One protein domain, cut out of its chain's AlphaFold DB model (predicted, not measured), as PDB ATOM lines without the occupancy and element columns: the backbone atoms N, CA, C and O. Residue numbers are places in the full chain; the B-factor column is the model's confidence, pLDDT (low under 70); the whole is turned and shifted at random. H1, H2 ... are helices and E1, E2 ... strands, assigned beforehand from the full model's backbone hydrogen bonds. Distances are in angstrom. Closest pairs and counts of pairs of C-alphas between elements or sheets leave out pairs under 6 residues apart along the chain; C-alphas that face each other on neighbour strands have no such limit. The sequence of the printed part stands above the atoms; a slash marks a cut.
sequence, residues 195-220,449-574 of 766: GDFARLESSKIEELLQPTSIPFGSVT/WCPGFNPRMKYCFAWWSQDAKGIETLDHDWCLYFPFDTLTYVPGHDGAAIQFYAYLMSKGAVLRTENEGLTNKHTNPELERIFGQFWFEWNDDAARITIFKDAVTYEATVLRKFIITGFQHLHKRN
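Overview. This is residues 195 to 220 and 449 to 574 of the 766 residues of a protein of Penicillium patulum (UniProt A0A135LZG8). One long helix, H8, runs along one side of the domain; H6 crosses its later half, with H1 beside H6, while H3, H4 and H5 form a small separate cluster across a middle of unnamed loops. The little hairpin of E1 and E2, with H7 after it, lies towards the region where H8 begins, and residues 464 to 469 stick out from the H3 and H4 cluster. The printed part has 152 residues, with eight named helices and two named strands in the order H1 H2 H3 H4 H5 H6 E1 E2 H7 H8; the two strands are antiparallel and the class is mostly helix. It is compact, with a radius of gyration of the C-alphas of 15.6 A, and spans 45 by 39 by 33 A.

Along the chain. H1 is residues 195 to 201, beginning with C-alpha 195 at (116.117, 75.025, 111.173), and H2 is residues 205 to 208. After the cut come H3, residues 455 to 465, 15.7 A long, H4, residues 468 to 472, and H5, residues 476 to 480. H6, residues 495 to 507, is 18.6 A long and begins with C-alpha 495 at (108.213, 82.953, 106.551). E1 is residues 518 to 520, E2 residues 536 to 538 and H7 residues 540 to 545. H8, residues 548 to 574, is 39.2 A long and ends with C-alpha 574 at (110.921, 59.309, 103.163).

Arrangement. H1 touches residues 496 to 500 of H6 at a shallow tilt of 30 degrees, the same way; their closest C-alphas are those of Phe 197 and Ala 496, 5.6 A. H2 and H8 only just touch, with 3 pairs of C-alphas within 8 A, the closest being those of Ile 205 and Ile 564, 7.1 A. Residues 216 to 217 pair antiparallel with residues 488 to 489. H3 touches H4, closest at the C-alphas of Ala 462 and Gly 470, 5.3 A, and H5, closest at those of Pro 455 and Cys 479, 4.7 A. H6 touches residues 559 to 570 of H8, about perpendicular at 80 degrees, with the C-alphas of Leu 504 and Gly 566 closest at 4.4 A. In the hairpin of E1 and E2, N 519 and O 537 are 2.9 A apart, within hydrogen-bond range. H7 touches no helix; H3 and H8 are apart. Every O i to N i+4 pair is within hydrogen-bond range in H1, H3, H4, H5, H6 and H8; H7 has 1 of 2, and H2 is too short for such a pair.

Size, cuts and confidence. The C-alphas farthest apart, those of Ser 465 and Asn 574, are 46.5 A apart. Residues 221 to 448 are not printed, and C-alphas 220 and 449 are 11.1 A apart across this cut. The links from H5 to H6 and from E1 to E2 are long. The model's mean pLDDT over the printed part is 89.3; residue 195, residues 511 to 515 and residues 523 to 528 are under 70.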
ATOM      1  N   GLY A 195     116.505  75.690 109.931       69.88
ATOM      2  CA  GLY A 195     116.117  75.025 111.173       69.88
ATOM      3  C   GLY A 195     114.603  74.916 111.377       69.88
ATOM      4  O   GLY A 195     114.135  73.831 111.719       69.88
ATOM      5  N   ASP A 196     113.825  75.981 111.144       80.25
ATOM      6  CA  ASP A 196     112.372  75.917 111.365       80.25
ATOM      7  C   ASP A 196     111.646  75.117 110.275       80.25
ATOM      8  O   ASP A 196     110.693  74.406 110.589       80.25
ATOM      9  N   PHE A 197     112.131  75.118 109.025       82.56
ATOM     10  CA  PHE A 197     111.584  74.223 107.994       82.56
ATOM     11  C   PHE A 197     111.800  72.746 108.366       82.56
ATOM     12  O   PHE A 197     110.852  71.962 108.360       82.56
ATOM     13  N   ALA A 198     113.019  72.367 108.772       84.81
ATOM     14  CA  ALA A 198     113.325  71.002 109.216       84.81
ATOM     15  C   ALA A 198     112.558  70.605 110.494       84.81
ATOM     16  O   ALA A 198     112.167  69.447 110.669       84.81
ATOM     17  N   ARG A 199     112.299  71.571 111.387       88.69
ATOM     18  CA  ARG A 199     111.443  71.387 112.566       88.69
ATOM     19  C   ARG A 199     109.996  71.091 112.171       88.69
ATOM     20  O   ARG A 199     109.428  70.150 112.715       88.69
ATOM     21  N   LEU A 200     109.427  71.843 111.229       89.50
ATOM     22  CA  LEU A 200     108.063  71.636 110.727       89.50
ATOM     23  C   LEU A 200     107.919  70.328 109.932       89.50
ATOM     24  O   LEU A 200     106.911  69.643 110.076       89.50
ATOM     25  N   GLU A 201     108.940  69.922 109.171       89.38
ATOM     26  CA  GLU A 201     109.002  68.589 108.540       89.38
ATOM     27  C   GLU A 201     109.032  67.450 109.579       89.38
ATOM     28  O   GLU A 201     108.530  66.354 109.329       89.38
ATOM     29  N   SER A 202     109.575  67.714 110.770       91.44
ATOM     30  CA  SER A 202     109.616  66.763 111.890       91.44
ATOM     31  C   SER A 202     108.361  66.797 112.783       91.44
ATOM     32  O   SER A 202     108.220  65.948 113.668       91.44
ATOM     33  N   SER A 203     107.460  67.768 112.589       93.25
ATOM     34  CA  SER A 203     106.232  67.919 113.377       93.25
ATOM     35  C   SER A 203     105.197  66.842 113.056       93.25
ATOM     36  O   SER A 203     105.133  66.280 111.962       93.25
ATOM     37  N   LYS A 204     104.325  66.560 114.027       94.94
ATOM     38  CA  LYS A 204     103.206  65.627 113.831       94.94
ATOM     39  C   LYS A 204     102.062  66.306 113.082       94.94
ATOM     40  O   LYS A 204     101.821  67.500 113.258       94.94
ATOM     41  N   ILE A 205     101.281  65.538 112.323       95.50
ATOM     42  CA  ILE A 205     100.124  66.073 111.590       95.50
ATOM     43  C   ILE A 205      99.100  66.752 112.519       95.50
ATOM     44  O   ILE A 205      98.505  67.759 112.144       95.50
ATOM     45  N   GLU A 206      98.941  66.279 113.759       96.19
ATOM     46  CA  GLU A 206      98.061  66.902 114.753       96.19
ATOM     47  C   GLU A 206      98.542  68.295 115.193       96.19
ATOM     48  O   GLU A 206      97.714  69.131 115.547       96.19
ATOM     49  N   GLU A 207      99.852  68.558 115.161       95.25
ATOM     50  CA  GLU A 207     100.456  69.867 115.451       95.25
ATOM     51  C   GLU A 207     100.275  70.820 114.260       95.25
ATOM     52  O   GLU A 207      99.869  71.970 114.433       95.25
ATOM     53  N   LEU A 208     100.473  70.310 113.039       94.94
ATOM     54  CA  LEU A 208     100.302  71.063 111.793       94.94
ATOM     55  C   LEU A 208      98.836  71.430 111.495       94.94
ATOM     56  O   LEU A 208      98.573  72.392 110.772       94.94
ATOM     57  N   LEU A 209      97.872  70.692 112.050       96.06
ATOM     58  CA  LEU A 209      96.437  70.970 111.911       96.06
ATOM     59  C   LEU A 209      95.866  71.901 112.996       96.06
ATOM     60  O   LEU A 209      94.674  72.228 112.940       96.06
ATOM     61  N   GLN A 210      96.674  72.350 113.965       94.81
ATOM     62  CA  GLN A 210      96.217  73.334 114.950       94.81
ATOM     63  C   GLN A 210      95.972  74.701 114.290       94.81
ATOM     64  O   GLN A 210      96.810  75.154 113.508       94.81
ATOM     65  N   PRO A 211      94.881  75.418 114.632       91.69
ATOM     66  CA  PRO A 211      94.617  76.757 114.095       91.69
ATOM     67  C   PRO A 211      95.744  77.771 114.344       91.69
ATOM     68  O   PRO A 211      95.893  78.702 113.569       91.69
ATOM     69  N   THR A 212      96.538  77.582 115.401       91.69
ATOM     70  CA  THR A 212      97.701  78.415 115.747       91.69
ATOM     71  C   THR A 212      98.955  78.113 114.925       91.69
ATOM     72  O   THR A 212      99.912  78.874 114.997       91.69
ATOM     73  N   SER A 213      98.981  77.002 114.186       93.50
ATOM     74  CA  SER A 213     100.118  76.587 113.349       93.50
ATOM     75  C   SER A 213      99.911  76.967 111.882       93.50
ATOM     76  O   SER A 213     100.866  77.321 111.195       93.50
ATOM     77  N   ILE A 214      98.659  76.926 111.412       95.31
ATOM     78  CA  ILE A 214      98.283  77.165 110.014       95.31
ATOM     79  C   ILE A 214      98.391  78.670 109.685       95.31
ATOM     80  O   ILE A 214      97.603  79.453 110.212       95.31
ATOM     81  N   PRO A 215      99.278  79.094 108.762       95.38
ATOM     82  CA  PRO A 215      99.504  80.510 108.452       95.38
ATOM     83  C   PRO A 215      98.443  81.138 107.531       95.38
ATOM     84  O   PRO A 215      98.561  82.310 107.168       95.38
ATOM     85  N   PHE A 216      97.418  80.382 107.116       96.06
ATOM     86  CA  PHE A 216      96.348  80.841 106.223       96.06
ATOM     87  C   PHE A 216      94.975  80.677 106.891       96.06
ATOM     88  O   PHE A 216      94.628  79.598 107.372       96.06
ATOM     89  N   GLY A 217      94.169  81.737 106.896       95.25
ATOM     90  CA  GLY A 217      92.884  81.776 107.597       95.25
ATOM     91  C   GLY A 217      92.107  83.055 107.296       95.25
ATOM     92  O   GLY A 217      92.454  83.781 106.369       95.25
ATOM     93  N   SER A 218      91.065  83.356 108.075       93.12
ATOM     94  CA  SER A 218      90.414  84.672 108.021       93.12
ATOM     95  C   SER A 218      90.884  85.564 109.166       93.12
ATOM     96  O   SER A 218      90.945  85.130 110.315       93.12
ATOM     97  N   VAL A 219      91.151  86.831 108.851       92.00
ATOM     98  CA  VAL A 219      91.529  87.882 109.815       92.00
ATOM     99  C   VAL A 219      90.390  88.881 110.065       92.00
ATOM    100  O   VAL A 219      90.547  89.832 110.829       92.00
ATOM    101  N   THR A 220      89.225  88.673 109.439       89.00
ATOM    102  CA  THR A 220      88.033  89.532 109.568       89.00
ATOM    103  C   THR A 220      87.592  89.720 111.013       89.00
ATOM    104  O   THR A 220      87.247  90.828 111.420       89.00
ATOM    105  N   TRP A 449      94.973  97.197 103.285       90.69
ATOM    106  CA  TRP A 449      94.689  96.939 104.705       90.69
ATOM    107  C   TRP A 449      93.291  96.370 104.988       90.69
ATOM    108  O   TRP A 449      92.972  96.065 106.134       90.69
ATOM    109  N   CYS A 450      92.463  96.155 103.965       93.38
ATOM    110  CA  CYS A 450      91.147  95.541 104.126       93.38
ATOM    111  C   CYS A 450      91.264  94.076 104.609       93.38
ATOM    112  O   CYS A 450      91.844  93.249 103.899       93.38
ATOM    113  N   PRO A 451      90.690  93.688 105.762       93.50
ATOM    114  CA  PRO A 451      90.801  92.318 106.269       93.50
ATOM    115  C   PRO A 451      89.964  91.299 105.473       93.50
ATOM    116  O   PRO A 451      90.262  90.112 105.525       93.50
ATOM    117  N   GLY A 452      88.950  91.742 104.717       94.81
ATOM    118  CA  GLY A 452      88.112  90.877 103.870       94.81
ATOM    119  C   GLY A 452      88.648  90.624 102.454       94.81
ATOM    120  O   GLY A 452      88.017  89.896 101.686       94.81
ATOM    121  N   PHE A 453      89.779  91.225 102.075       97.12
ATOM    122  CA  PHE A 453      90.411  90.997 100.772       97.12
ATOM    123  C   PHE A 453      91.567  89.990 100.886       97.12
ATOM    124  O   PHE A 453      92.417  90.081 101.780       97.12
ATOM    125  N   ASN A 454      91.592  89.030  99.958       96.38
ATOM    126  CA  ASN A 454      92.665  88.044  99.843       96.38
ATOM    127  C   ASN A 454      93.949  88.691  99.258       96.38
ATOM    128  O   ASN A 454      93.889  89.813  98.740       96.38
ATOM    129  N   PRO A 455      95.118  88.029  99.333       95.44
ATOM    130  CA  PRO A 455      96.380  88.565  98.818       95.44
ATOM    131  C   PRO A 455      96.344  88.939  97.327       95.44
ATOM    132  O   PRO A 455      96.853  90.000  96.968       95.44
ATOM    133  N   ARG A 456      95.653  88.159  96.479       94.56
ATOM    134  CA  ARG A 456      95.495  88.451  95.038       94.56
ATOM    135  C   ARG A 456      94.805  89.793  94.814       94.56
ATOM    136  O   ARG A 456      95.311  90.647  94.094       94.56
ATOM    137  N   MET A 457      93.678  90.011  95.494       96.50
ATOM    138  CA  MET A 457      92.921  91.264  95.436       96.50
ATOM    139  C   MET A 457      93.764  92.470  95.868       96.50
ATOM    140  O   MET A 457      93.654  93.546  95.285       96.50
ATOM    141  N   LYS A 458      94.626  92.290  96.872       95.38
ATOM    142  CA  LYS A 458      95.505  93.346  97.388       95.38
ATOM    143  C   LYS A 458      96.627  93.682  96.416       95.38
ATOM    144  O   LYS A 458      96.855  94.863  96.156       95.38
ATOM    145  N   TYR A 459      97.233  92.661  95.815       94.56
ATOM    146  CA  TYR A 459      98.190  92.822  94.726       94.56
ATOM    147  C   TYR A 459      97.572  93.570  93.533       94.56
ATOM    148  O   TYR A 459      98.168  94.521  93.029       94.56
ATOM    149  N   CYS A 460      96.331  93.246  93.142       95.81
ATOM    150  CA  CYS A 460      95.627  93.973  92.080       95.81
ATOM    151  C   CYS A 460      95.508  95.484  92.349       95.81
ATOM    152  O   CYS A 460      95.614  96.262  91.407       95.81
ATOM    153  N   PHE A 461      95.319  95.930  93.598       96.00
ATOM    154  CA  PHE A 461      95.240  97.366  93.899       96.00
ATOM    155  C   PHE A 461      96.577  98.092  93.746       96.00
ATOM    156  O   PHE A 461      96.584  99.202  93.220       96.00
ATOM    157  N   ALA A 462      97.684  97.475  94.172       93.81
ATOM    158  CA  ALA A 462      99.025  98.014  93.940       93.81
ATOM    159  C   ALA A 462      99.353  98.046  92.437       93.81
ATOM    160  O   ALA A 462      99.816  99.055  91.916       93.81
ATOM    161  N   TRP A 463      99.017  96.979  91.709       94.69
ATOM    162  CA  TRP A 463      99.197  96.921  90.261       94.69
ATOM    163  C   TRP A 463      98.398  98.009  89.522       94.69
ATOM    164  O   TRP A 463      98.944  98.757  88.713       94.69
ATOM    165  N   TRP A 464      97.102  98.152  89.822       96.75
ATOM    166  CA  TRP A 464      96.241  99.147  89.174       96.75
ATOM    167  C   TRP A 464      96.570 100.595  89.549       96.75
ATOM    168  O   TRP A 464      96.176 101.493  88.808       96.75
ATOM    169  N   SER A 465      97.260 100.842  90.667       95.44
ATOM    170  CA  SER A 465      97.696 102.191  91.042       95.44
ATOM    171  C   SER A 465      98.937 102.664  90.289       95.44
ATOM    172  O   SER A 465      99.205 103.863  90.286       95.44
ATOM    173  N   GLN A 466      99.674 101.743  89.655       93.00
ATOM    174  CA  GLN A 466     100.974 101.993  89.022       93.00
ATOM    175  C   GLN A 466     102.043 102.513  90.010       93.00
ATOM    176  O   GLN A 466     103.064 103.062  89.593       93.00
ATOM    177  N   ASP A 467     101.843 102.327  91.321       84.12
ATOM    178  CA  ASP A 467     102.854 102.636  92.334       84.12
ATOM    179  C   ASP A 467     103.874 101.498  92.424       84.12
ATOM    180  O   ASP A 467     103.642 100.485  93.087       84.12
ATOM    181  N   ALA A 468     105.029 101.691  91.784       86.00
ATOM    182  CA  ALA A 468     106.141 100.747  91.826       86.00
ATOM    183  C   ALA A 468     106.543 100.370  93.262       86.00
ATOM    184  O   ALA A 468     106.833  99.208  93.511       86.00
ATOM    185  N   LYS A 469     106.474 101.299  94.230       82.25
ATOM    186  CA  LYS A 469     106.807 100.993  95.631       82.25
ATOM    187  C   LYS A 469     105.751 100.111  96.279       82.25
ATOM    188  O   LYS A 469     106.092  99.153  96.960       82.25
ATOM    189  N   GLY A 470     104.472 100.408  96.051       78.81
ATOM    190  CA  GLY A 470     103.361  99.565  96.486       78.81
ATOM    191  C   GLY A 470     103.455  98.143  95.922       78.81
ATOM    192  O   GLY A 470     103.211  97.184  96.652       78.81
ATOM    193  N   ILE A 471     103.868  98.006  94.658       85.38
ATOM    194  CA  ILE A 471     104.127  96.709  94.017       85.38
ATOM    195  C   ILE A 471     105.348  96.030  94.657       85.38
ATOM    196  O   ILE A 471     105.230  94.892  95.083       85.38
ATOM    197  N   GLU A 472     106.480  96.721  94.823       85.00
ATOM    198  CA  GLU A 472     107.692  96.190  95.478       85.00
ATOM    199  C   GLU A 472     107.451  95.735  96.932       85.00
ATOM    200  O   GLU A 472     108.073  94.779  97.386       85.00
ATOM    201  N   THR A 473     106.538  96.383  97.670       82.44
ATOM    202  CA  THR A 473     106.172  95.971  99.042       82.44
ATOM    203  C   THR A 473     105.284  94.727  99.114       82.44
ATOM    204  O   THR A 473     105.148  94.141 100.187       82.44
ATOM    205  N   LEU A 474     104.663  94.320  98.004       83.62
ATOM    206  CA  LEU A 474     103.845  93.115  97.925       83.62
ATOM    207  C   LEU A 474     104.585  92.068  97.104       83.62
ATOM    208  O   LEU A 474     104.683  92.184  95.887       83.62
ATOM    209  N   ASP A 475     105.060  91.013  97.764       81.19
ATOM    210  CA  ASP A 475     105.730  89.922  97.064       81.19
ATOM    211  C   ASP A 475     104.821  89.359  95.957       81.19
ATOM    212  O   ASP A 475     103.716  88.866  96.224       81.19
ATOM    213  N   HIS A 476     105.303  89.488  94.718       78.94
ATOM    214  CA  HIS A 476     104.581  89.172  93.495       78.94
ATOM    215  C   HIS A 476     104.051  87.740  93.516       78.94
ATOM    216  O   HIS A 476     102.850  87.522  93.370       78.94
ATOM    217  N   ASP A 477     104.924  86.756  93.727       81.69
ATOM    218  CA  ASP A 477     104.554  85.354  93.552       81.69
ATOM    219  C   ASP A 477     103.712  84.849  94.726       81.69
ATOM    220  O   ASP A 477     102.755  84.094  94.529       81.69
ATOM    221  N   TRP A 478     104.012  85.310  95.942       87.81
ATOM    222  CA  TRP A 478     103.224  84.965  97.120       87.81
ATOM    223  C   TRP A 478     101.820  85.576  97.066       87.81
ATOM    224  O   TRP A 478     100.841  84.879  97.333       87.81
ATOM    225  N   CYS A 479     101.678  86.843  96.665       90.50
ATOM    226  CA  CYS A 479     100.368  87.490  96.630       90.50
ATOM    227  C   CYS A 479      99.543  87.097  95.396       90.50
ATOM    228  O   CYS A 479      98.347  86.829  95.535       90.50
ATOM    229  N   LEU A 480     100.149  87.052  94.204       86.06
ATOM    230  CA  LEU A 480      99.432  86.834  92.944       86.06
ATOM    231  C   LEU A 480      98.952  85.389  92.769       86.06
ATOM    232  O   LEU A 480      97.862  85.176  92.242       86.06
ATOM    233  N   TYR A 481      99.727  84.403  93.231       88.25
ATOM    234  CA  TYR A 481      99.375  82.981  93.118       88.25
ATOM    235  C   TYR A 481      98.745  82.407  94.394       88.25
ATOM    236  O   TYR A 481      98.637  81.188  94.526       88.25
ATOM    237  N   PHE A 482      98.311  83.256  95.333       94.44
ATOM    238  CA  PHE A 482      97.631  82.788  96.539       94.44
ATOM    239  C   PHE A 482      96.331  82.034  96.177       94.44
ATOM    240  O   PHE A 482      95.456  82.600  95.520       94.44
ATOM    241  N   PRO A 483      96.160  80.773  96.607       93.81
ATOM    242  CA  PRO A 483      95.225  79.844  95.970       93.81
ATOM    243  C   PRO A 483      93.777  79.977  96.450       93.81
ATOM    244  O   PRO A 483      92.890  79.407  95.824       93.81
ATOM    245  N   PHE A 484      93.519  80.676  97.556       96.00
ATOM    246  CA  PHE A 484      92.198  80.763  98.189       96.00
ATOM    247  C   PHE A 484      91.477  82.075  97.863       96.00
ATOM    248  O   PHE A 484      92.098  83.101  97.565       96.00
ATOM    249  N   ASP A 485      90.148  82.052  97.909       95.75
ATOM    250  CA  ASP A 485      89.315  83.210  97.603       95.75
ATOM    251  C   ASP A 485      88.943  83.995  98.866       95.75
ATOM    252  O   ASP A 485      89.057  85.221  98.872       95.75
ATOM    253  N   THR A 486      88.561  83.329  99.957       96.44
ATOM    254  CA  THR A 486      88.146  83.997 101.207       96.44
ATOM    255  C   THR A 486      89.175  83.940 102.336       96.44
ATOM    256  O   THR A 486      89.053  84.701 103.296       96.44
ATOM    257  N   LEU A 487      90.217  83.110 102.215       96.69
ATOM    258  CA  LEU A 487      91.342  83.097 103.160       96.69
ATOM    259  C   LEU A 487      92.392  84.181 102.835       96.69
ATOM    260  O   LEU A 487      92.402  84.794 101.767       96.69
ATOM    261  N   THR A 488      93.299  84.418 103.779       95.69
ATOM    262  CA  THR A 488      94.439  85.336 103.674       95.69
ATOM    263  C   THR A 488      95.562  84.904 104.626       95.69
ATOM    264  O   THR A 488      95.406  83.925 105.361       95.69
ATOM    265  N   TYR A 489      96.696  85.606 104.623       93.88
ATOM    266  CA  TYR A 489      97.789  85.348 105.566       93.88
ATOM    267  C   TYR A 489      97.412  85.784 106.988       93.88
ATOM    268  O   TYR A 489      96.979  86.918 107.205       93.88
ATOM    269  N   VAL A 490      97.604  84.893 107.960       93.12
ATOM    270  CA  VAL A 490      97.416  85.182 109.387       93.12
ATOM    271  C   VAL A 490      98.665  85.910 109.913       93.12
ATOM    272  O   VAL A 490      99.777  85.409 109.728       93.12
ATOM    273  N   PRO A 491      98.538  87.086 110.559       89.62
ATOM    274  CA  PRO A 491      99.683  87.804 111.114       89.62
ATOM    275  C   PRO A 491     100.399  87.016 112.218       89.62
ATOM    276  O   PRO A 491      99.758  86.349 113.026       89.62
ATOM    277  N   GLY A 492     101.724  87.164 112.301       88.44
ATOM    278  CA  GLY A 492     102.545  86.583 113.372       88.44
ATOM    279  C   GLY A 492     103.116  85.188 113.087       88.44
ATOM    280  O   GLY A 492     103.834  84.662 113.934       88.44
ATOM    281  N   HIS A 493     102.846  84.608 111.915       89.00
ATOM    282  CA  HIS A 493     103.549  83.416 111.438       89.00
ATOM    283  C   HIS A 493     104.861  83.797 110.746       89.00
ATOM    284  O   HIS A 493     104.927  84.809 110.051       89.00
ATOM    285  N   ASP A 494     105.885  82.963 110.921       87.12
ATOM    286  CA  ASP A 494     107.177  83.112 110.250       87.12
ATOM    287  C   ASP A 494     107.119  82.715 108.758       87.12
ATOM    288  O   ASP A 494     106.297  81.892 108.332       87.12
ATOM    289  N   GLY A 495     108.046  83.262 107.967       85.50
ATOM    290  CA  GLY A 495     108.213  82.953 106.551       85.50
ATOM    291  C   GLY A 495     108.486  81.469 106.277       85.50
ATOM    292  O   GLY A 495     107.939  80.935 105.310       85.50
ATOM    293  N   ALA A 496     109.240  80.762 107.131       88.69
ATOM    294  CA  ALA A 496     109.478  79.326 106.961       88.69
ATOM    295  C   ALA A 496     108.193  78.503 107.146       88.69
ATOM    296  O   ALA A 496     107.993  77.511 106.443       88.69
ATOM    297  N   ALA A 497     107.276  78.938 108.019       91.62
ATOM    298  CA  ALA A 497     105.958  78.318 108.144       91.62
ATOM    299  C   ALA A 497     105.120  78.546 106.878       91.62
ATOM    300  O   ALA A 497     104.594  77.591 106.310       91.62
ATOM    301  N   ILE A 498     105.050  79.780 106.374       92.06
ATOM    302  CA  ILE A 498     104.350  80.091 105.114       92.06
ATOM    303  C   ILE A 498     104.892  79.232 103.953       92.06
ATOM    304  O   ILE A 498     104.108  78.634 103.212       92.06
ATOM    305  N   GLN A 499     106.218  79.090 103.854       91.62
ATOM    306  CA  GLN A 499     106.897  78.245 102.864       91.62
ATOM    307  C   GLN A 499     106.574  76.755 103.015       91.62
ATOM    308  O   GLN A 499     106.219  76.100 102.034       91.62
ATOM    309  N   PHE A 500     106.645  76.217 104.234       94.12
ATOM    310  CA  PHE A 500     106.349  74.812 104.501       94.12
ATOM    311  C   PHE A 500     104.892  74.453 104.181       94.12
ATOM    312  O   PHE A 500     104.630  73.451 103.515       94.12
ATOM    313  N   TYR A 501     103.930  75.291 104.575       95.50
ATOM    314  CA  TYR A 501     102.520  75.043 104.265       95.50
ATOM    315  C   TYR A 501     102.218  75.181 102.767       95.50
ATOM    316  O   TYR A 501     101.433  74.389 102.247       95.50
ATOM    317  N   ALA A 502     102.864  76.102 102.046       94.00
ATOM    318  CA  ALA A 502     102.753  76.170 100.587       94.00
ATOM    319  C   ALA A 502     103.333  74.922  99.895       94.00
ATOM    320  O   ALA A 502     102.718  74.389  98.970       94.00
ATOM    321  N   TYR A 503     104.452  74.387 100.396       93.44
ATOM    322  CA  TYR A 503     105.001  73.108  99.940       93.44
ATOM    323  C   TYR A 503     104.044  71.930 100.205       93.44
ATOM    324  O   TYR A 503     103.799  71.119  99.310       93.44
ATOM    325  N   LEU A 504     103.443  71.843 101.400       94.00
ATOM    326  CA  LEU A 504     102.423  70.825 101.676       94.00
ATOM    327  C   LEU A 504     101.211  70.975 100.750       94.00
ATOM    328  O   LEU A 504     100.663  69.973 100.299       94.00
ATOM    329  N   MET A 505     100.806  72.205 100.429       93.56
ATOM    330  CA  MET A 505      99.732  72.449  99.468       93.56
ATOM    331  C   MET A 505     100.093  71.989  98.057       93.56
ATOM    332  O   MET A 505      99.299  71.263  97.464       93.56
ATOM    333  N   SER A 506     101.284  72.322  97.544       92.38
ATOM    334  CA  SER A 506     101.685  71.943  96.180       92.38
ATOM    335  C   SER A 506     101.788  70.431  95.971       92.38
ATOM    336  O   SER A 506     101.561  69.946  94.865       92.38
ATOM    337  N   LYS A 507     102.060  69.666  97.039       91.75
ATOM    338  CA  LYS A 507     102.075  68.191  97.021       91.75
ATOM    339  C   LYS A 507     100.784  67.538  97.529       91.75
ATOM    340  O   LYS A 507     100.677  66.312  97.513       91.75
ATOM    341  N   GLY A 508      99.816  68.329  97.985       91.19
ATOM    342  CA  GLY A 508      98.511  67.857  98.433       91.19
ATOM    343  C   GLY A 508      97.513  67.698  97.284       91.19
ATOM    344  O   GLY A 508      97.680  68.236  96.193       91.19
ATOM    345  N   ALA A 509      96.438  66.955  97.537       88.94
ATOM    346  CA  ALA A 509      95.382  66.698  96.567       88.94
ATOM    347  C   ALA A 509      94.000  66.742  97.229       88.94
ATOM    348  O   ALA A 509      93.767  66.130  98.273       88.94
ATOM    349  N   VAL A 510      93.043  67.410  96.583       84.75
ATOM    350  CA  VAL A 510      91.644  67.448  97.024       84.75
ATOM    351  C   VAL A 510      90.768  66.865  95.925       84.75
ATOM    352  O   VAL A 510      90.471  67.517  94.935       84.75
ATOM    353  N   LEU A 511      90.347  65.611  96.117       67.62
ATOM    354  CA  LEU A 511      89.670  64.810  95.086       67.62
ATOM    355  C   LEU A 511      88.301  65.352  94.639       67.62
ATOM    356  O   LEU A 511      87.818  64.925  93.596       67.62
ATOM    357  N   ARG A 512      87.656  66.223  95.435       64.38
ATOM    358  CA  ARG A 512      86.383  66.904  95.119       64.38
ATOM    359  C   ARG A 512      86.268  68.232  95.878       64.38
ATOM    360  O   ARG A 512      86.145  68.216  97.106       64.38
ATOM    361  N   THR A 513      86.237  69.354  95.157       63.53
ATOM    362  CA  THR A 513      85.773  70.675  95.650       63.53
ATOM    363  C   THR A 513      84.425  71.090  95.041       63.53
ATOM    364  O   THR A 513      83.896  72.149  95.342       63.53
ATOM    365  N   GLU A 514      83.847  70.250  94.184       55.78
ATOM    366  CA  GLU A 514      82.861  70.643  93.163       55.78
ATOM    367  C   GLU A 514      81.432  70.925  93.672       55.78
ATOM    368  O   GLU A 514      80.573  71.319  92.890       55.78
ATOM    369  N   ASN A 515      81.145  70.729  94.962       57.62
ATOM    370  CA  ASN A 515      79.758  70.596  95.435       57.62
ATOM    371  C   ASN A 515      79.073  71.892  95.910       57.62
ATOM    372  O   ASN A 515      77.866  71.863  96.131       57.62
ATOM    373  N   GLU A 516      79.797  73.004  96.089       72.88
ATOM    374  CA  GLU A 516      79.237  74.243  96.681       72.88
ATOM    375  C   GLU A 516      79.505  75.513  95.847       72.88
ATOM    376  O   GLU A 516      79.167  76.618  96.257       72.88
ATOM    377  N   GLY A 517      80.064  75.377  94.639       85.81
ATOM    378  CA  GLY A 517      80.313  76.505  93.729       85.81
ATOM    379  C   GLY A 517      81.677  77.192  93.882       85.81
ATOM    380  O   GLY A 517      81.937  78.162  93.171       85.81
ATOM    381  N   LEU A 518      82.559  76.667  94.742       91.25
ATOM    382  CA  LEU A 518      83.992  76.968  94.733       91.25
ATOM    383  C   LEU A 518      84.680  76.152  93.625       91.25
ATOM    384  O   LEU A 518      84.822  74.931  93.740       91.25
ATOM    385  N   THR A 519      85.118  76.808  92.553       89.62
ATOM    386  CA  THR A 519      85.773  76.148  91.413       89.62
ATOM    387  C   THR A 519      87.285  76.346  91.445       89.62
ATOM    388  O   THR A 519      87.766  77.411  91.826       89.62
ATOM    389  N   ASN A 520      88.050  75.319  91.052       89.31
ATOM    390  CA  ASN A 520      89.474  75.480  90.756       89.31
ATOM    391  C   ASN A 520      89.614  75.976  89.308       89.31
ATOM    392  O   ASN A 520      89.473  75.185  88.379       89.31
ATOM    393  N   LYS A 521      89.880  77.270  89.117       86.19
ATOM    394  CA  LYS A 521      90.062  77.901  87.800       86.19
ATOM    395  C   LYS A 521      91.538  77.996  87.393       86.19
ATOM    396  O   LYS A 521      91.933  78.957  86.741       86.19
ATOM    397  N   HIS A 522      92.382  77.048  87.810       79.44
ATOM    398  CA  HIS A 522      93.808  77.090  87.478       79.44
ATOM    399  C   HIS A 522      94.012  76.920  85.965       79.44
ATOM    400  O   HIS A 522      93.799  75.842  85.414       79.44
ATOM    401  N   THR A 523      94.418  77.998  85.296       63.81
ATOM    402  CA  THR A 523      94.421  78.116  83.828       63.81
ATOM    403  C   THR A 523      95.533  77.326  83.144       63.81
ATOM    404  O   THR A 523      95.357  76.883  82.014       63.81
ATOM    405  N   ASN A 524      96.663  77.129  83.827       66.56
ATOM    406  CA  ASN A 524      97.882  76.551  83.260       66.56
ATOM    407  C   ASN A 524      98.307  75.290  84.035       66.56
ATOM    408  O   ASN A 524      99.254  75.362  84.819       66.56
ATOM    409  N   PRO A 525      97.639  74.133  83.865       63.34
ATOM    410  CA  PRO A 525      97.951  72.905  84.612       63.34
ATOM    411  C   PRO A 525      99.382  72.374  84.399       63.34
ATOM    412  O   PRO A 525      99.830  71.522  85.154       63.34
ATOM    413  N   GLU A 526     100.124  72.874  83.410       62.28
ATOM    414  CA  GLU A 526     101.530  72.505  83.189       62.28
ATOM    415  C   GLU A 526     102.520  73.292  84.073       62.28
ATOM    416  O   GLU A 526     103.655  72.858  84.261       62.28
ATOM    417  N   LEU A 527     102.103  74.422  84.661       67.12
ATOM    418  CA  LEU A 527     102.952  75.259  85.514       67.12
ATOM    419  C   LEU A 527     102.683  74.977  86.998       67.12
ATOM    420  O   LEU A 527     101.678  75.420  87.557       67.12
ATOM    421  N   GLU A 528     103.609  74.285  87.665       67.94
ATOM    422  CA  GLU A 528     103.601  74.167  89.126       67.94
ATOM    423  C   GLU A 528     104.021  75.508  89.762       67.94
ATOM    424  O   GLU A 528     105.175  75.926  89.665       67.94
ATOM    425  N   ARG A 529     103.069  76.205  90.396       81.44
ATOM    426  CA  ARG A 529     103.313  77.434  91.173       81.44
ATOM    427  C   ARG A 529     103.704  77.101  92.618       81.44
ATOM    428  O   ARG A 529     103.603  75.953  93.042       81.44
ATOM    429  N   ILE A 530     104.072  78.121  93.401       86.88
ATOM    430  CA  ILE A 530     104.448  78.007  94.828       86.88
ATOM    431  C   ILE A 530     103.442  77.169  95.642       86.88
ATOM    432  O   ILE A 530     103.836  76.357  96.476       86.88
ATOM    433  N   PHE A 531     102.144  77.328  95.364       89.69
ATOM    434  CA  PHE A 531     101.056  76.612  96.036       89.69
ATOM    435  C   PHE A 531     100.562  75.358  95.296       89.69
ATOM    436  O   PHE A 531      99.623  74.721  95.764       89.69
ATOM    437  N   GLY A 532     101.162  74.985  94.161       87.31
ATOM    438  CA  GLY A 532     100.671  73.939  93.258       87.31
ATOM    439  C   GLY A 532      99.720  74.468  92.182       87.31
ATOM    440  O   GLY A 532      99.757  75.641  91.823       87.31
ATOM    441  N   GLN A 533      98.863  73.586  91.660       87.38
ATOM    442  CA  GLN A 533      97.949  73.858  90.538       87.38
ATOM    443  C   GLN A 533      96.543  74.269  91.019       87.38
ATOM    444  O   GLN A 533      95.522  73.728  90.581       87.38
ATOM    445  N   PHE A 534      96.483  75.188  91.986       88.06
ATOM    446  CA  PHE A 534      95.250  75.525  92.699       88.06
ATOM    447  C   PHE A 534      94.954  77.023  92.641       88.06
ATOM    448  O   PHE A 534      95.757  77.855  93.050       88.06
ATOM    449  N   TRP A 535      93.768  77.351  92.136       90.94
ATOM    450  CA  TRP A 535      93.227  78.698  92.022       90.94
ATOM    451  C   TRP A 535      91.731  78.629  92.323       90.94
ATOM    452  O   TRP A 535      90.904  78.463  91.428       90.94
ATOM    453  N   PHE A 536      91.366  78.692  93.597       93.12
ATOM    454  CA  PHE A 536      89.973  78.631  94.012       93.12
ATOM    455  C   PHE A 536      89.299  79.998  93.876       93.12
ATOM    456  O   PHE A 536      89.857  81.017  94.288       93.12
ATOM    457  N   GLU A 537      88.099  80.013  93.303       93.50
ATOM    458  CA  GLU A 537      87.207  81.174  93.226       93.50
ATOM    459  C   GLU A 537      85.749  80.732  93.368       93.50
ATOM    460  O   GLU A 537      85.347  79.703  92.816       93.50
ATOM    461  N   TRP A 538      84.935  81.512  94.081       94.75
ATOM    462  CA  TRP A 538      83.489  81.290  94.095       94.75
ATOM    463  C   TRP A 538      82.876  81.767  92.773       94.75
ATOM    464  O   TRP A 538      83.127  82.886  92.325       94.75
ATOM    465  N   ASN A 539      82.043  80.933  92.149       93.94
ATOM    466  CA  ASN A 539      81.240  81.336  90.992       93.94
ATOM    467  C   ASN A 539      80.256  82.452  91.393       93.94
ATOM    468  O   ASN A 539      79.699  82.385  92.487       93.94
ATOM    469  N   ASP A 540      79.989  83.435  90.523       92.75
ATOM    470  CA  ASP A 540      79.200  84.632  90.884       92.75
ATOM    471  C   ASP A 540      77.795  84.293  91.451       92.75
ATOM    472  O   ASP A 540      77.382  84.897  92.441       92.75
ATOM    473  N   ASP A 541      77.100  83.276  90.921       94.50
ATOM    474  CA  ASP A 541      75.805  82.811  91.460       94.50
ATOM    475  C   ASP A 541      75.918  82.236  92.882       94.50
ATOM    476  O   ASP A 541      75.106  82.547  93.754       94.50
ATOM    477  N   ALA A 542      76.951  81.424  93.137       95.19
ATOM    478  CA  ALA A 542      77.217  80.870  94.463       95.19
ATOM    479  C   ALA A 542      77.647  81.982  95.429       95.19
ATOM    480  O   ALA A 542      77.130  82.084  96.537       95.19
ATOM    481  N   ALA A 543      78.514  82.893  94.984       96.44
ATOM    482  CA  ALA A 543      78.987  84.018  95.778       96.44
ATOM    483  C   ALA A 543      77.845  84.929  96.264       96.44
ATOM    484  O   ALA A 543      77.952  85.509  97.347       96.44
ATOM    485  N   ARG A 544      76.745  85.050  95.501       96.06
ATOM    486  CA  ARG A 544      75.549  85.815  95.901       96.06
ATOM    487  C   ARG A 544      74.788  85.201  97.073       96.06
ATOM    488  O   ARG A 544      74.217  85.964  97.847       96.06
ATOM    489  N   ILE A 545      74.795  83.876  97.224       95.94
ATOM    490  CA  ILE A 545      74.053  83.167  98.283       95.94
ATOM    491  C   ILE A 545      74.939  82.697  99.444       95.94
ATOM    492  O   ILE A 545      74.457  82.603 100.572       95.94
ATOM    493  N   THR A 546      76.226  82.437  99.207       96.56
ATOM    494  CA  THR A 546      77.152  81.956 100.235       96.56
ATOM    495  C   THR A 546      77.547  83.090 101.181       96.56
ATOM    496  O   THR A 546      78.202  84.064 100.791       96.56
ATOM    497  N   ILE A 547      77.175  82.943 102.454       97.31
ATOM    498  CA  ILE A 547      77.592  83.820 103.552       97.31
ATOM    499  C   ILE A 547      79.115  83.723 103.712       97.31
ATOM    500  O   ILE A 547      79.687  82.635 103.671       97.31
ATOM    501  N   PHE A 548      79.794  84.855 103.913       97.38
ATOM    502  CA  PHE A 548      81.259  84.907 103.912       97.38
ATOM    503  C   PHE A 548      81.887  84.008 104.992       97.38
ATOM    504  O   PHE A 548      82.893  83.350 104.739       97.38
ATOM    505  N   LYS A 549      81.262  83.914 106.172       96.94
ATOM    506  CA  LYS A 549      81.661  82.979 107.236       96.94
ATOM    507  C   LYS A 549      81.663  81.513 106.785       96.94
ATOM    508  O   LYS A 549      82.569  80.756 107.143       96.94
ATOM    509  N   ASP A 550      80.658  81.115 106.012       96.50
ATOM    510  CA  ASP A 550      80.493  79.732 105.568       96.50
ATOM    511  C   ASP A 550      81.511  79.417 104.463       96.50
ATOM    512  O   ASP A 550      82.175  78.383 104.521       96.50
ATOM    513  N   ALA A 551      81.756  80.371 103.554       96.44
ATOM    514  CA  ALA A 551      82.824  80.285 102.555       96.44
ATOM    515  C   ALA A 551      84.222  80.113 103.182       96.44
ATOM    516  O   ALA A 551      84.957  79.197 102.808       96.44
ATOM    517  N   VAL A 552      84.556  80.922 104.196       96.38
ATOM    518  CA  VAL A 552      85.804  80.793 104.974       96.38
ATOM    519  C   VAL A 552      85.911  79.410 105.623       96.38
ATOM    520  O   VAL A 552      86.972  78.787 105.597       96.38
ATOM    521  N   THR A 553      84.814  78.904 106.192       95.69
ATOM    522  CA  THR A 553      84.776  77.585 106.849       95.69
ATOM    523  C   THR A 553      84.978  76.446 105.841       95.69
ATOM    524  O   THR A 553      85.697  75.477 106.118       95.69
ATOM    525  N   TYR A 554      84.398  76.577 104.646       95.31
ATOM    526  CA  TYR A 554      84.571  75.640 103.542       95.31
ATOM    527  C   TYR A 554      86.020  75.629 103.033       95.31
ATOM    528  O   TYR A 554      86.653  74.572 102.983       95.31
ATOM    529  N   GLU A 555      86.599  76.796 102.743       95.44
ATOM    530  CA  GLU A 555      87.986  76.908 102.274       95.44
ATOM    531  C   GLU A 555      89.004  76.451 103.327       95.44
ATOM    532  O   GLU A 555      89.951  75.738 102.991       95.44
ATOM    533  N   ALA A 556      88.779  76.730 104.615       95.44
ATOM    534  CA  ALA A 556      89.599  76.179 105.698       95.44
ATOM    535  C   ALA A 556      89.532  74.637 105.759       95.44
ATOM    536  O   ALA A 556      90.519  73.971 106.085       95.44
ATOM    537  N   THR A 557      88.392  74.043 105.396       94.69
ATOM    538  CA  THR A 557      88.238  72.583 105.278       94.69
ATOM    539  C   THR A 557      88.971  72.028 104.051       94.69
ATOM    540  O   THR A 557      89.552  70.944 104.122       94.69
ATOM    541  N   VAL A 558      89.001  72.769 102.938       94.31
ATOM    542  CA  VAL A 558      89.812  72.446 101.751       94.31
ATOM    543  C   VAL A 558      91.310  72.510 102.085       94.31
ATOM    544  O   VAL A 558      92.029  71.546 101.823       94.31
ATOM    545  N   LEU A 559      91.770  73.566 102.762       95.56
ATOM    546  CA  LEU A 559      93.149  73.714 103.244       95.56
ATOM    547  C   LEU A 559      93.591  72.551 104.147       95.56
ATOM    548  O   LEU A 559      94.657  71.975 103.939       95.56
ATOM    549  N   ARG A 560      92.756  72.133 105.107       96.00
ATOM    550  CA  ARG A 560      93.059  70.970 105.963       96.00
ATOM    551  C   ARG A 560      93.274  69.682 105.162       96.00
ATOM    552  O   ARG A 560      94.163  68.905 105.500       96.00
ATOM    553  N   LYS A 561      92.511  69.461 104.083       94.75
ATOM    554  CA  LYS A 561      92.701  68.302 103.188       94.75
ATOM    555  C   LYS A 561      94.032  68.380 102.432       94.75
ATOM    556  O   LYS A 561      94.700  67.352 102.312       94.75
ATOM    557  N   PHE A 562      94.444  69.569 101.982       95.00
ATOM    558  CA  PHE A 562      95.773  69.779 101.396       95.00
ATOM    559  C   PHE A 562      96.895  69.447 102.380       95.00
ATOM    560  O   PHE A 562      97.763  68.649 102.047       95.00
ATOM    561  N   ILE A 563      96.831  69.970 103.609       96.00
ATOM    562  CA  ILE A 563      97.831  69.702 104.655       96.00
ATOM    563  C   ILE A 563      97.956  68.190 104.915       96.00
ATOM    564  O   ILE A 563      99.059  67.653 104.882       96.00
ATOM    565  N   ILE A 564      96.834  67.481 105.097       95.81
ATOM    566  CA  ILE A 564      96.824  66.027 105.350       95.81
ATOM    567  C   ILE A 564      97.439  65.239 104.185       95.81
ATOM    568  O   ILE A 564      98.274  64.362 104.404       95.81
ATOM    569  N   THR A 565      97.026  65.523 102.950       95.62
ATOM    570  CA  THR A 565      97.459  64.747 101.775       95.62
ATOM    571  C   THR A 565      98.893  65.074 101.353       95.62
ATOM    572  O   THR A 565      99.645  64.159 101.022       95.62
ATOM    573  N   GLY A 566      99.313  66.337 101.457       95.00
ATOM    574  CA  GLY A 566     100.696  66.756 101.237       95.00
ATOM    575  C   GLY A 566     101.656  66.157 102.262       95.00
ATOM    576  O   GLY A 566     102.715  65.649 101.897       95.00
ATOM    577  N   PHE A 567     101.252  66.111 103.536       95.25
ATOM    578  CA  PHE A 567     102.018  65.459 104.600       95.25
ATOM    579  C   PHE A 567     102.162  63.948 104.351       95.25
ATOM    580  O   PHE A 567     103.261  63.396 104.433       95.25
ATOM    581  N   GLN A 568     101.077  63.269 103.959       94.56
ATOM    582  CA  GLN A 568     101.128  61.858 103.557       94.56
ATOM    583  C   GLN A 568     102.079  61.627 102.372       94.56
ATOM    584  O   GLN A 568     102.829  60.649 102.374       94.56
ATOM    585  N   HIS A 569     102.084  62.521 101.379       92.81
ATOM    586  CA  HIS A 569     102.995  62.449 100.239       92.81
ATOM    587  C   HIS A 569     104.467  62.608 100.664       92.81
ATOM    588  O   HIS A 569     105.310  61.792 100.277       92.81
ATOM    589  N   LEU A 570     104.767  63.606 101.504       91.69
ATOM    590  CA  LEU A 570     106.101  63.869 102.055       91.69
ATOM    591  C   LEU A 570     106.660  62.646 102.806       91.69
ATOM    592  O   LEU A 570     107.717  62.121 102.452       91.69
ATOM    593  N   HIS A 571     105.912  62.100 103.768       88.94
ATOM    594  CA  HIS A 571     106.385  60.948 104.546       88.94
ATOM    595  C   HIS A 571     106.430  59.637 103.744       88.94
ATOM    596  O   HIS A 571     107.300  58.797 103.995       88.94
ATOM    597  N   LYS A 572     105.574  59.460 102.724       87.88
ATOM    598  CA  LYS A 572     105.651  58.299 101.821       87.88
ATOM    599  C   LYS A 572     106.981  58.263 101.062       87.88
ATOM    600  O   LYS A 572     107.581  57.189 100.961       87.88
ATOM    601  N   ARG A 573     107.478  59.417 100.597       72.50
ATOM    602  CA  ARG A 573     108.806  59.540  99.967       72.50
ATOM    603  C   ARG A 573     109.915  59.104 100.925       72.50
ATOM    604  O   ARG A 573     110.722  58.252 100.561       72.50
ATOM    605  N   ASN A 574     109.892  59.605 102.160       70.50
ATOM    606  CA  ASN A 574     110.921  59.309 103.163       70.50
ATOM    607  C   ASN A 574     110.925  57.817 103.560       70.50
ATOM    608  O   ASN A 574     111.991  57.218 103.676       70.50
TER     609      ASN A 574